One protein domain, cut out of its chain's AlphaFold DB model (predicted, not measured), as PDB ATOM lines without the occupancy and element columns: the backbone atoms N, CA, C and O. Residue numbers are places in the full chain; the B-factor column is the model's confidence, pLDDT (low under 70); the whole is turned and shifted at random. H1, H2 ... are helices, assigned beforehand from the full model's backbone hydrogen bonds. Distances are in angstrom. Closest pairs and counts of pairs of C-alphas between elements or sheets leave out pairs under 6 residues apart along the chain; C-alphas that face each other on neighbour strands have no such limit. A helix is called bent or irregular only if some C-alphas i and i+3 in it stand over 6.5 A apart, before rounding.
ATOM      1  N   LEU A   2       4.623  69.517 114.103       50.56
ATOM      2  CA  LEU A   2       3.566  70.512 114.385       50.56
ATOM      3  C   LEU A   2       3.190  70.608 115.875       50.56
ATOM      4  O   LEU A   2       2.943  71.696 116.381       50.56
ATOM      5  N   ASP A   3       3.217  69.475 116.583       52.09
ATOM      6  CA  ASP A   3       3.073  69.444 118.044       52.09
ATOM      7  C   ASP A   3       4.140  70.312 118.722       52.09
ATOM      8  O   ASP A   3       3.822  71.001 119.677       52.09
ATOM      9  N   ASP A   4       5.353  70.367 118.155       53.25
ATOM     10  CA  ASP A   4       6.458  71.210 118.635       53.25
ATOM     11  C   ASP A   4       6.102  72.699 118.594       53.25
ATOM     12  O   ASP A   4       6.523  73.423 119.478       53.25
ATOM     13  N   ILE A   5       5.299  73.149 117.621       55.97
ATOM     14  CA  ILE A   5       4.917  74.560 117.448       55.97
ATOM     15  C   ILE A   5       3.836  74.962 118.454       55.97
ATOM     16  O   ILE A   5       3.952  76.006 119.085       55.97
ATOM     17  N   THR A   6       2.804  74.137 118.650       56.06
ATOM     18  CA  THR A   6       1.762  74.408 119.660       56.06
ATOM     19  C   THR A   6       2.342  74.367 121.074       56.06
ATOM     20  O   THR A   6       2.060  75.252 121.881       56.06
ATOM     21  N   VAL A   7       3.188  73.365 121.338       56.47
ATOM     22  CA  VAL A   7       4.014  73.243 122.546       56.47
ATOM     23  C   VAL A   7       4.873  74.500 122.692       56.47
ATOM     24  O   VAL A   7       4.753  75.187 123.697       56.47
ATOM     25  N   ARG A   8       5.627  74.926 121.667       56.38
ATOM     26  CA  ARG A   8       6.433  76.157 121.746       56.38
ATOM     27  C   ARG A   8       5.601  77.395 122.051       56.38
ATOM     28  O   ARG A   8       6.002  78.182 122.887       56.38
ATOM     29  N   THR A   9       4.456  77.599 121.416       56.06
ATOM     30  CA  THR A   9       3.710  78.856 121.582       56.06
ATOM     31  C   THR A   9       2.982  78.937 122.930       56.06
ATOM     32  O   THR A   9       2.914  80.011 123.518       56.06
ATOM     33  N   VAL A  10       2.452  77.821 123.448       56.22
ATOM     34  CA  VAL A  10       1.631  77.797 124.680       56.22
ATOM     35  C   VAL A  10       2.423  77.381 125.930       56.22
ATOM     36  O   VAL A  10       2.056  77.770 127.046       56.22
ATOM     37  N   GLU A  11       3.498  76.604 125.780       61.31
ATOM     38  CA  GLU A  11       4.389  76.216 126.886       61.31
ATOM     39  C   GLU A  11       5.490  77.258 127.145       61.31
ATOM     40  O   GLU A  11       5.918  77.391 128.288       61.31
ATOM     41  N   LEU A  12       5.906  78.063 126.151       64.00
ATOM     42  CA  LEU A  12       6.919  79.114 126.366       64.00
ATOM     43  C   LEU A  12       6.399  80.365 127.073       64.00
ATOM     44  O   LEU A  12       7.201  81.253 127.344       64.00
ATOM     45  N   ILE A  13       5.098  80.475 127.350       80.50
ATOM     46  CA  ILE A  13       4.552  81.592 128.128       80.50
ATOM     47  C   ILE A  13       4.337  81.080 129.547       80.50
ATOM     48  O   ILE A  13       3.309  80.443 129.814       80.50
ATOM     49  N   PRO A  14       5.282  81.324 130.474       85.94
ATOM     50  CA  PRO A  14       5.122  80.889 131.845       85.94
ATOM     51  C   PRO A  14       3.917  81.607 132.444       85.94
ATOM     52  O   PRO A  14       3.709  82.808 132.224       85.94
ATOM     53  N   ILE A  15       3.123  80.862 133.206       87.62
ATOM     54  CA  ILE A  15       2.069  81.465 134.012       87.62
ATOM     55  C   ILE A  15       2.703  82.384 135.062       87.62
ATOM     56  O   ILE A  15       3.695  82.012 135.691       87.62
ATOM     57  N   THR A  16       2.129  83.572 135.230       91.00
ATOM     58  CA  THR A  16       2.463  84.532 136.293       91.00
ATOM     59  C   THR A  16       1.252  84.633 137.210       91.00
ATOM     60  O   THR A  16       0.324  85.377 136.887       91.00
ATOM     61  N   PRO A  17       1.174  83.820 138.280       88.38
ATOM     62  CA  PRO A  17      -0.007  83.776 139.139       88.38
ATOM     63  C   PRO A  17      -0.331  85.125 139.781       88.38
ATOM     64  O   PRO A  17      -1.496  85.457 139.924       88.38
ATOM     65  N   ASP A  18       0.686  85.918 140.103       87.31
ATOM     66  CA  ASP A  18       0.594  87.272 140.656       87.31
ATOM     67  C   ASP A  18       0.051  88.318 139.663       87.31
ATOM     68  O   ASP A  18      -0.430  89.372 140.070       87.31
ATOM     69  N   ASP A  19       0.071  88.009 138.364       89.50
ATOM     70  CA  ASP A  19      -0.416  88.871 137.285       89.50
ATOM     71  C   ASP A  19      -1.155  88.042 136.223       89.50
ATOM     72  O   ASP A  19      -0.700  87.842 135.089       89.50
ATOM     73  N   LEU A  20      -2.320  87.511 136.607       88.44
ATOM     74  CA  LEU A  20      -3.207  86.795 135.687       88.44
ATOM     75  C   LEU A  20      -3.707  87.668 134.520       88.44
ATOM     76  O   LEU A  20      -3.753  87.151 133.398       88.44
ATOM     77  N   PRO A  21      -4.056  88.961 134.709       90.25
ATOM     78  CA  PRO A  21      -4.437  89.824 133.594       90.25
ATOM     79  C   PRO A  21      -3.313  89.985 132.567       90.25
ATOM     80  O   PRO A  21      -3.550  89.800 131.373       90.25
ATOM     81  N   GLY A  22      -2.078  90.258 133.000       91.56
ATOM     82  CA  GLY A  22      -0.941  90.369 132.089       91.56
ATOM     83  C   GLY A  22      -0.562  89.036 131.447       91.56
ATOM     84  O   GLY A  22      -0.214  89.004 130.265       91.56
ATOM     85  N   TYR A  23      -0.701  87.912 132.160       90.56
ATOM     86  CA  TYR A  23      -0.582  86.582 131.551       90.56
ATOM     87  C   TYR A  23      -1.596  86.373 130.419       90.56
ATOM     88  O   TYR A  23      -1.217  85.898 129.347       90.56
ATOM     89  N   ALA A  24      -2.857  86.770 130.616       89.88
ATOM     90  CA  ALA A  24      -3.895  86.650 129.596       89.88
ATOM     91  C   ALA A  24      -3.579  87.485 128.345       89.88
ATOM     92  O   ALA A  24      -3.765  86.995 127.231       89.88
ATOM     93  N   VAL A  25      -3.045  88.699 128.517       93.88
ATOM     94  CA  VAL A  25      -2.604  89.548 127.396       93.88
ATOM     95  C   VAL A  25      -1.472  88.881 126.619       93.88
ATOM     96  O   VAL A  25      -1.587  88.715 125.410       93.88
ATOM     97  N   ARG A  26      -0.418  88.399 127.292       91.31
ATOM     98  CA  ARG A  26       0.696  87.716 126.606       91.31
ATOM     99  C   ARG A  26       0.234  86.472 125.849       91.31
ATOM    100  O   ARG A  26       0.704  86.207 124.745       91.31
ATOM    101  N   LEU A  27      -0.693  85.715 126.437       87.38
ATOM    102  CA  LEU A  27      -1.281  84.544 125.793       87.38
ATOM    103  C   LEU A  27      -2.086  84.930 124.543       87.38
ATOM    104  O   LEU A  27      -1.987  84.254 123.518       87.38
ATOM    105  N   TYR A  28      -2.854  86.020 124.613       89.31
ATOM    106  CA  TYR A  28      -3.595  86.561 123.475       89.31
ATOM    107  C   TYR A  28      -2.663  87.043 122.358       89.31
ATOM    108  O   TYR A  28      -2.846  86.666 121.199       89.31
ATOM    109  N   ASP A  29      -1.634  87.818 122.694       90.81
ATOM    110  CA  ASP A  29      -0.662  88.336 121.727       90.81
ATOM    111  C   ASP A  29       0.056  87.191 120.999       90.81
ATOM    112  O   ASP A  29       0.204  87.206 119.778       90.81
ATOM    113  N   ALA A  30       0.427  86.130 121.718       84.38
ATOM    114  CA  ALA A  30       1.039  84.956 121.107       84.38
ATOM    115  C   ALA A  30       0.076  84.175 120.198       84.38
ATOM    116  O   ALA A  30       0.469  83.718 119.122       84.38
ATOM    117  N   ALA A  31      -1.192  84.034 120.599       82.31
ATOM    118  CA  ALA A  31      -2.207  83.386 119.773       82.31
ATOM    119  C   ALA A  31      -2.498  84.187 118.492       82.31
ATOM    120  O   ALA A  31      -2.620  83.612 117.410       82.31
ATOM    121  N   THR A  32      -2.558  85.517 118.589       88.31
ATOM    122  CA  THR A  32      -2.796  86.399 117.436       88.31
ATOM    123  C   THR A  32      -1.587  86.523 116.514       88.31
ATOM    124  O   THR A  32      -1.771  86.679 115.309       88.31
ATOM    125  N   ALA A  33      -0.367  86.369 117.032       88.12
ATOM    126  CA  ALA A  33       0.844  86.287 116.219       88.12
ATOM    127  C   ALA A  33       0.910  85.006 115.362       88.12
ATOM    128  O   ALA A  33       1.643  84.963 114.376       88.12
ATOM    129  N   SER A  34       0.170  83.953 115.729       83.62
ATOM    130  CA  SER A  34       0.172  82.651 115.044       83.62
ATOM    131  C   SER A  34      -1.247  82.088 114.846       83.62
ATOM    132  O   SER A  34      -1.567  81.007 115.353       83.62
ATOM    133  N   PRO A  35      -2.118  82.764 114.071       85.31
ATOM    134  CA  PRO A  35      -3.537  82.409 113.971       85.31
ATOM    135  C   PRO A  35      -3.775  81.024 113.348       85.31
ATOM    136  O   PRO A  35      -4.767  80.359 113.661       85.31
ATOM    137  N   ASP A  36      -2.865  80.556 112.492       85.38
ATOM    138  CA  ASP A  36      -2.955  79.229 111.880       85.38
ATOM    139  C   ASP A  36      -2.761  78.103 112.900       85.38
ATOM    140  O   ASP A  36      -3.422  77.067 112.802       85.38
ATOM    141  N   VAL A  37      -1.938  78.330 113.928       81.50
ATOM    142  CA  VAL A  37      -1.742  77.385 115.036       81.50
ATOM    143  C   VAL A  37      -3.033  77.262 115.841       81.50
ATOM    144  O   VAL A  37      -3.511  76.152 116.068       81.50
ATOM    145  N   SER A  38      -3.660  78.386 116.203       81.25
ATOM    146  CA  SER A  38      -4.938  78.386 116.926       81.25
ATOM    147  C   SER A  38      -6.051  77.701 116.130       81.25
ATOM    148  O   SER A  38      -6.789  76.879 116.679       81.25
ATOM    149  N   ARG A  39      -6.151  77.980 114.822       85.88
ATOM    150  CA  ARG A  39      -7.131  77.333 113.938       85.88
ATOM    151  C   ARG A  39      -6.893  75.827 113.848       85.88
ATOM    152  O   ARG A  39      -7.847  75.057 113.932       85.88
ATOM    153  N   PHE A  40      -5.641  75.403 113.695       83.94
ATOM    154  CA  PHE A  40      -5.289  73.988 113.650       83.94
ATOM    155  C   PHE A  40      -5.651  73.273 114.951       83.94
ATOM    156  O   PHE A  40      -6.306  72.236 114.897       83.94
ATOM    157  N   VAL A  41      -5.280  73.829 116.110       78.19
ATOM    158  CA  VAL A  41      -5.607  73.242 117.419       78.19
ATOM    159  C   VAL A  41      -7.117  73.076 117.568       78.19
ATOM    160  O   VAL A  41      -7.565  71.998 117.947       78.19
ATOM    161  N   ALA A  42      -7.909  74.086 117.202       83.44
ATOM    162  CA  ALA A  42      -9.367  73.989 117.241       83.44
ATOM    163  C   ALA A  42      -9.897  72.832 116.370       83.44
ATOM    164  O   ALA A  42     -10.654  71.990 116.852       83.44
ATOM    165  N   TRP A  43      -9.451  72.731 115.113       86.56
ATOM    166  CA  TRP A  43      -9.836  71.628 114.220       86.56
ATOM    167  C   TRP A  43      -9.370  70.261 114.707       86.56
ATOM    168  O   TRP A  43     -10.079  69.267 114.551       86.56
ATOM    169  N   TYR A  44      -8.172  70.196 115.275       77.94
ATOM    170  CA  TYR A  44      -7.603  68.977 115.820       77.94
ATOM    171  C   TYR A  44      -8.426  68.455 117.000       77.94
ATOM    172  O   TYR A  44      -8.706  67.260 117.058       77.94
ATOM    173  N   GLN A  45      -8.876  69.340 117.895       77.88
ATOM    174  CA  GLN A  45      -9.767  68.960 118.993       77.88
ATOM    175  C   GLN A  45     -11.127  68.477 118.474       77.88
ATOM    176  O   GLN A  45     -11.617  67.440 118.914       77.88
ATOM    177  N   LEU A  46     -11.703  69.162 117.480       84.88
ATOM    178  CA  LEU A  46     -12.982  68.759 116.881       84.88
ATOM    179  C   LEU A  46     -12.920  67.372 116.227       84.88
ATOM    180  O   LEU A  46     -13.852  66.587 116.372       84.88
ATOM    181  N   GLN A  47     -11.827  67.052 115.531       82.88
ATOM    182  CA  GLN A  47     -11.673  65.753 114.870       82.88
ATOM    183  C   GLN A  47     -11.529  64.585 115.844       82.88
ATOM    184  O   GLN A  47     -11.879  63.461 115.492       82.88
ATOM    185  N   ARG A  48     -10.997  64.823 117.047       75.56
ATOM    186  CA  ARG A  48     -10.770  63.754 118.026       75.56
ATOM    187  C   ARG A  48     -11.942  63.507 118.979       75.56
ATOM    188  O   ARG A  48     -11.929  62.499 119.679       75.56
ATOM    189  N   GLY A  49     -12.970  64.356 118.965       69.75
ATOM    190  CA  GLY A  49     -14.142  64.197 119.829       69.75
ATOM    191  C   GLY A  49     -13.793  64.282 121.321       69.75
ATOM    192  O   GLY A  49     -12.802  64.896 121.702       69.75
ATOM    193  N   THR A  50     -14.620  63.686 122.183       64.44
ATOM    194  CA  THR A  50     -14.450  63.721 123.651       64.44
ATOM    195  C   THR A  50     -13.462  62.686 124.197       64.44
ATOM    196  O   THR A  50     -13.116  62.745 125.374       64.44
ATOM    197  N   ASP A  51     -12.995  61.753 123.366       63.81
ATOM    198  CA  ASP A  51     -12.104  60.650 123.754       63.81
ATOM    199  C   ASP A  51     -10.627  61.029 123.564       63.81
ATOM    200  O   ASP A  51      -9.862  60.406 122.825       63.81
ATOM    201  N   THR A  52     -10.206  62.117 124.210       63.06
ATOM    202  CA  THR A  52      -8.826  62.597 124.102       63.06
ATOM    203  C   THR A  52      -8.111  62.529 125.435       63.06
ATOM    204  O   THR A  52      -8.181  63.467 126.228       63.06
ATOM    205  N   THR A  53      -7.339  61.463 125.649       67.19
ATOM    206  CA  THR A  53      -6.212  61.521 126.586       67.19
ATOM    207  C   THR A  53      -5.245  62.590 126.069       67.19
ATOM    208  O   THR A  53      -4.763  62.478 124.930       67.19
ATOM    209  N   PRO A  54      -4.994  63.669 126.831       65.81
ATOM    210  CA  PRO A  54      -3.999  64.648 126.438       65.81
ATOM    211  C   PRO A  54      -2.627  63.974 126.331       65.81
ATOM    212  O   PRO A  54      -2.348  62.946 126.942       65.81
ATOM    213  N   ARG A  55      -1.739  64.529 125.505       72.00
ATOM    214  CA  ARG A  55      -0.363  64.021 125.464       72.00
ATOM    215  C   ARG A  55       0.326  64.324 126.789       72.00
ATOM    216  O   ARG A  55       0.110  65.399 127.339       72.00
ATOM    217  N   ALA A  56       1.224  63.442 127.220       76.88
ATOM    218  CA  ALA A  56       1.938  63.574 128.492       76.88
ATOM    219  C   ALA A  56       2.605  64.951 128.701       76.88
ATOM    220  O   ALA A  56       2.573  65.473 129.809       76.88
ATOM    221  N   SER A  57       3.149  65.580 127.649       71.81
ATOM    222  CA  SER A  57       3.739  66.928 127.745       71.81
ATOM    223  C   SER A  57       2.701  68.009 128.069       71.81
ATOM    224  O   SER A  57       2.928  68.856 128.925       71.81
ATOM    225  N   VAL A  58       1.523  67.933 127.442       74.56
ATOM    226  CA  VAL A  58       0.406  68.852 127.691       74.56
ATOM    227  C   VAL A  58      -0.158  68.635 129.092       74.56
ATOM    228  O   VAL A  58      -0.496  69.602 129.773       74.56
ATOM    229  N   GLU A  59      -0.248  67.380 129.540       81.25
ATOM    230  CA  GLU A  59      -0.647  67.061 130.913       81.25
ATOM    231  C   GLU A  59       0.339  67.633 131.931       81.25
ATOM    232  O   GLU A  59      -0.093  68.242 132.906       81.25
ATOM    233  N   GLU A  60       1.645  67.487 131.697       82.56
ATOM    234  CA  GLU A  60       2.692  68.023 132.571       82.56
ATOM    235  C   GLU A  60       2.646  69.551 132.643       82.56
ATOM    236  O   GLU A  60       2.540  70.112 133.730       82.56
ATOM    237  N   ALA A  61       2.607  70.232 131.496       79.62
ATOM    238  CA  ALA A  61       2.518  71.690 131.450       79.62
ATOM    239  C   ALA A  61       1.229  72.212 132.111       79.62
ATOM    240  O   ALA A  61       1.228  73.251 132.773       79.62
ATOM    241  N   THR A  62       0.114  71.492 131.957       83.38
ATOM    242  CA  THR A  62      -1.149  71.834 132.625       83.38
ATOM    243  C   THR A  62      -1.036  71.647 134.135       83.38
ATOM    244  O   THR A  62      -1.454  72.525 134.891       83.38
ATOM    245  N   ARG A  63      -0.436  70.540 134.584       87.75
ATOM    246  CA  ARG A  63      -0.200  70.252 136.001       87.75
ATOM    247  C   ARG A  63       0.672  71.322 136.644       87.75
ATOM    248  O   ARG A  63       0.294  71.844 137.686       87.75
ATOM    249  N   GLU A  64       1.761  71.720 135.992       88.25
ATOM    250  CA  GLU A  64       2.642  72.783 136.479       88.25
ATOM    251  C   GLU A  64       1.890  74.114 136.645       88.25
ATOM    252  O   GLU A  64       2.014  74.784 137.674       88.25
ATOM    253  N   LYS A  65       1.056  74.484 135.662       86.56
ATOM    254  CA  LYS A  65       0.223  75.695 135.738       86.56
ATOM    255  C   LYS A  65      -0.761  75.628 136.908       86.56
ATOM    256  O   LYS A  65      -0.879  76.603 137.647       86.56
ATOM    257  N   ILE A  66      -1.423  74.485 137.107       90.62
ATOM    258  CA  ILE A  66      -2.343  74.265 138.234       90.62
ATOM    259  C   ILE A  66      -1.602  74.392 139.568       90.62
ATOM    260  O   ILE A  66      -2.077  75.104 140.447       90.62
ATOM    261  N   THR A  67      -0.433  73.763 139.714       92.50
ATOM    262  CA  THR A  67       0.373  73.834 140.942       92.50
ATOM    263  C   THR A  67       0.755  75.272 141.289       92.50
ATOM    264  O   THR A  67       0.614  75.676 142.440       92.50
ATOM    265  N   LYS A  68       1.180  76.070 140.303       90.81
ATOM    266  CA  LYS A  68       1.542  77.482 140.513       90.81
ATOM    267  C   LYS A  68       0.350  78.344 140.934       90.81
ATOM    268  O   LYS A  68       0.490  79.197 141.803       90.81
ATOM    269  N   VAL A  69      -0.822  78.116 140.341       88.94
ATOM    270  CA  VAL A  69      -2.053  78.830 140.720       88.94
ATOM    271  C   VAL A  69      -2.525  78.414 142.111       88.94
ATOM    272  O   VAL A  69      -2.919  79.275 142.889       88.94
ATOM    273  N   ALA A  70      -2.458  77.123 142.447       90.06
ATOM    274  CA  ALA A  70      -2.824  76.622 143.769       90.06
ATOM    275  C   ALA A  70      -1.941  77.230 144.867       90.06
ATOM    276  O   ALA A  70      -2.470  77.754 145.838       90.06
ATOM    277  N   ALA A  71      -0.621  77.265 144.661       89.88
ATOM    278  CA  ALA A  71       0.298  77.907 145.599       89.88
ATOM    279  C   ALA A  71      -0.045  79.393 145.817       89.88
ATOM    280  O   ALA A  71      -0.123  79.850 146.952       89.88
ATOM    281  N   ALA A  72      -0.338  80.134 144.746       88.00
ATOM    282  CA  ALA A  72      -0.691  81.549 144.852       88.00
ATOM    283  C   ALA A  72      -2.049  81.799 145.542       88.00
ATOM    284  O   ALA A  72      -2.242  82.855 146.145       88.00
ATOM    285  N   LEU A  73      -2.986  80.845 145.461       88.81
ATOM    286  CA  LEU A  73      -4.235  80.866 146.230       88.81
ATOM    287  C   LEU A  73      -3.980  80.574 147.714       88.81
ATOM    288  O   LEU A  73      -4.513  81.285 148.563       88.81
ATOM    289  N   ASP A  74      -3.156  79.568 148.019       88.94
ATOM    290  CA  ASP A  74      -2.803  79.186 149.392       88.94
ATOM    291  C   ASP A  74      -2.045  80.309 150.119       88.94
ATOM    292  O   ASP A  74      -2.275  80.565 151.300       88.94
ATOM    293  N   GLU A  75      -1.178  81.027 149.400       89.00
ATOM    294  CA  GLU A  75      -0.465  82.213 149.890       89.00
ATOM    295  C   GLU A  75      -1.365  83.456 150.012       89.00
ATOM    296  O   GLU A  75      -0.976  84.446 150.630       89.00
ATOM    297  N   GLY A  76      -2.569  83.427 149.428       86.06
ATOM    298  CA  GLY A  76      -3.498  84.559 149.397       86.06
ATOM    299  C   GLY A  76      -3.088  85.693 148.449       86.06
ATOM    300  O   GLY A  76      -3.703  86.759 148.474       86.06
ATOM    301  N   THR A  77      -2.077  85.477 147.603       86.50
ATOM    302  CA  THR A  77      -1.593  86.445 146.600       86.50
ATOM    303  C   THR A  77      -2.620  86.663 145.487       86.50
ATOM    304  O   THR A  77      -2.709  87.750 144.915       86.50
ATOM    305  N   ILE A  78      -3.442  85.649 145.210       84.19
ATOM    306  CA  ILE A  78      -4.641  85.771 144.383       84.19
ATOM    307  C   ILE A  78      -5.866  85.259 145.129       84.19
ATOM    308  O   ILE A  78      -5.797  84.310 145.904       84.19
ATOM    309  N   THR A  79      -7.018  85.869 144.861       80.44
ATOM    310  CA  THR A  79      -8.315  85.445 145.402       80.44
ATOM    311  C   THR A  79      -9.156  84.824 144.295       80.44
ATOM    312  O   THR A  79      -9.259  85.397 143.208       80.44
TER     313      THR A  79
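What this domain is: This is residues 2 to 79 of the 92 residues of the protein "TetR_C_21 domain-containing protein" of Actinobacteria bacterium (UniProt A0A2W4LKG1). Two long helices, H2 and H4, make a loose V, running opposite ways and meeting only where H2 begins, near the later part of H4; H3 crosses from the end of H2 at the open side of the V. The short helix H1 sits over the gap between the two arms near that open side, and the later part of H3 sticks out with the loop after it, residues 42 to 53. The printed part has 78 residues with four named helices in the order H1, H2, H3, H4 and no named strand: the class is all helix. It is only just loose, close to compact, with a radius of gyration of the C-alphas of 14.1 A and spans of 40 by 28 by 19 A.

Where its parts are: H1 is residues 2 to 11, beginning at C-alpha 2 at (3.566, 70.512, 114.385). H2 is residues 17 to 33, 23.1 A from first to last C-alpha, with C-alpha 17 at (-0.007, 83.776, 139.139). H2 is irregular, with C-alphas 18 and 21 9.0 A apart, and has a kink of 39 degrees near residue 24. H3 is residues 35 to 48, 20.4 A long. H4, the longest helix, is residues 56 to 74, 26.5 A long, ending at C-alpha 74 at (-2.803, 79.186, 149.392).

How they stand to each other: H1 and H2 form a helical hairpin. They only just touch, with 3 pairs of C-alphas within 8 A, the closest those of Thr 9 and Ala 30 at 6.7 A; H2 does this with residues 27 to 31 alone. They run opposite ways at a shallow tilt of 34 degrees, only just short of steep. H1 and H3 also only just touch, with 3 such pairs, through residues 37 to 41 of H3 alone; the closest C-alphas are those of Thr 6 and Val 37, 6.5 A apart. Their tilt of 69 degrees is steep, only just short of about perpendicular, and they run opposite ways. H1 and H4 are close but not clearly touching, the same way at a shallow tilt of 8 degrees; the closest C-alphas, of Glu 11 and Ala 61, are 6.7 A apart. H2 and H3 are close but not clearly touching, about perpendicular at 83 degrees; the C-alphas of Ala 31 and Ser 38 come closest, at 6.4 A. H2 touches H4 with residues 17 to 18 alone, and H4 touches H2 with residues 68 to 72 alone; the closest C-alphas, of Pro 17 and Val 69, are 5.6 A apart. These two run opposite ways at a shallow tilt of 34 degrees, only just short of steep. H3 and H4 are apart. In H1, H3 and H4 every O i to N i+4 pair is within hydrogen-bond range; in H2 11 of 13 are.

The domain as a whole: The C-alphas farthest apart, of Gln 47 and Glu 75, are 40.3 A from each other. The printed part has no cut. The links H1 to H2 and H2 to H3 are tight, and H3 to H4, with 7 residues, is short. The mean pLDDT of the printed part is 79.8; residues 2 to 12 and 49 to 54 are under 70.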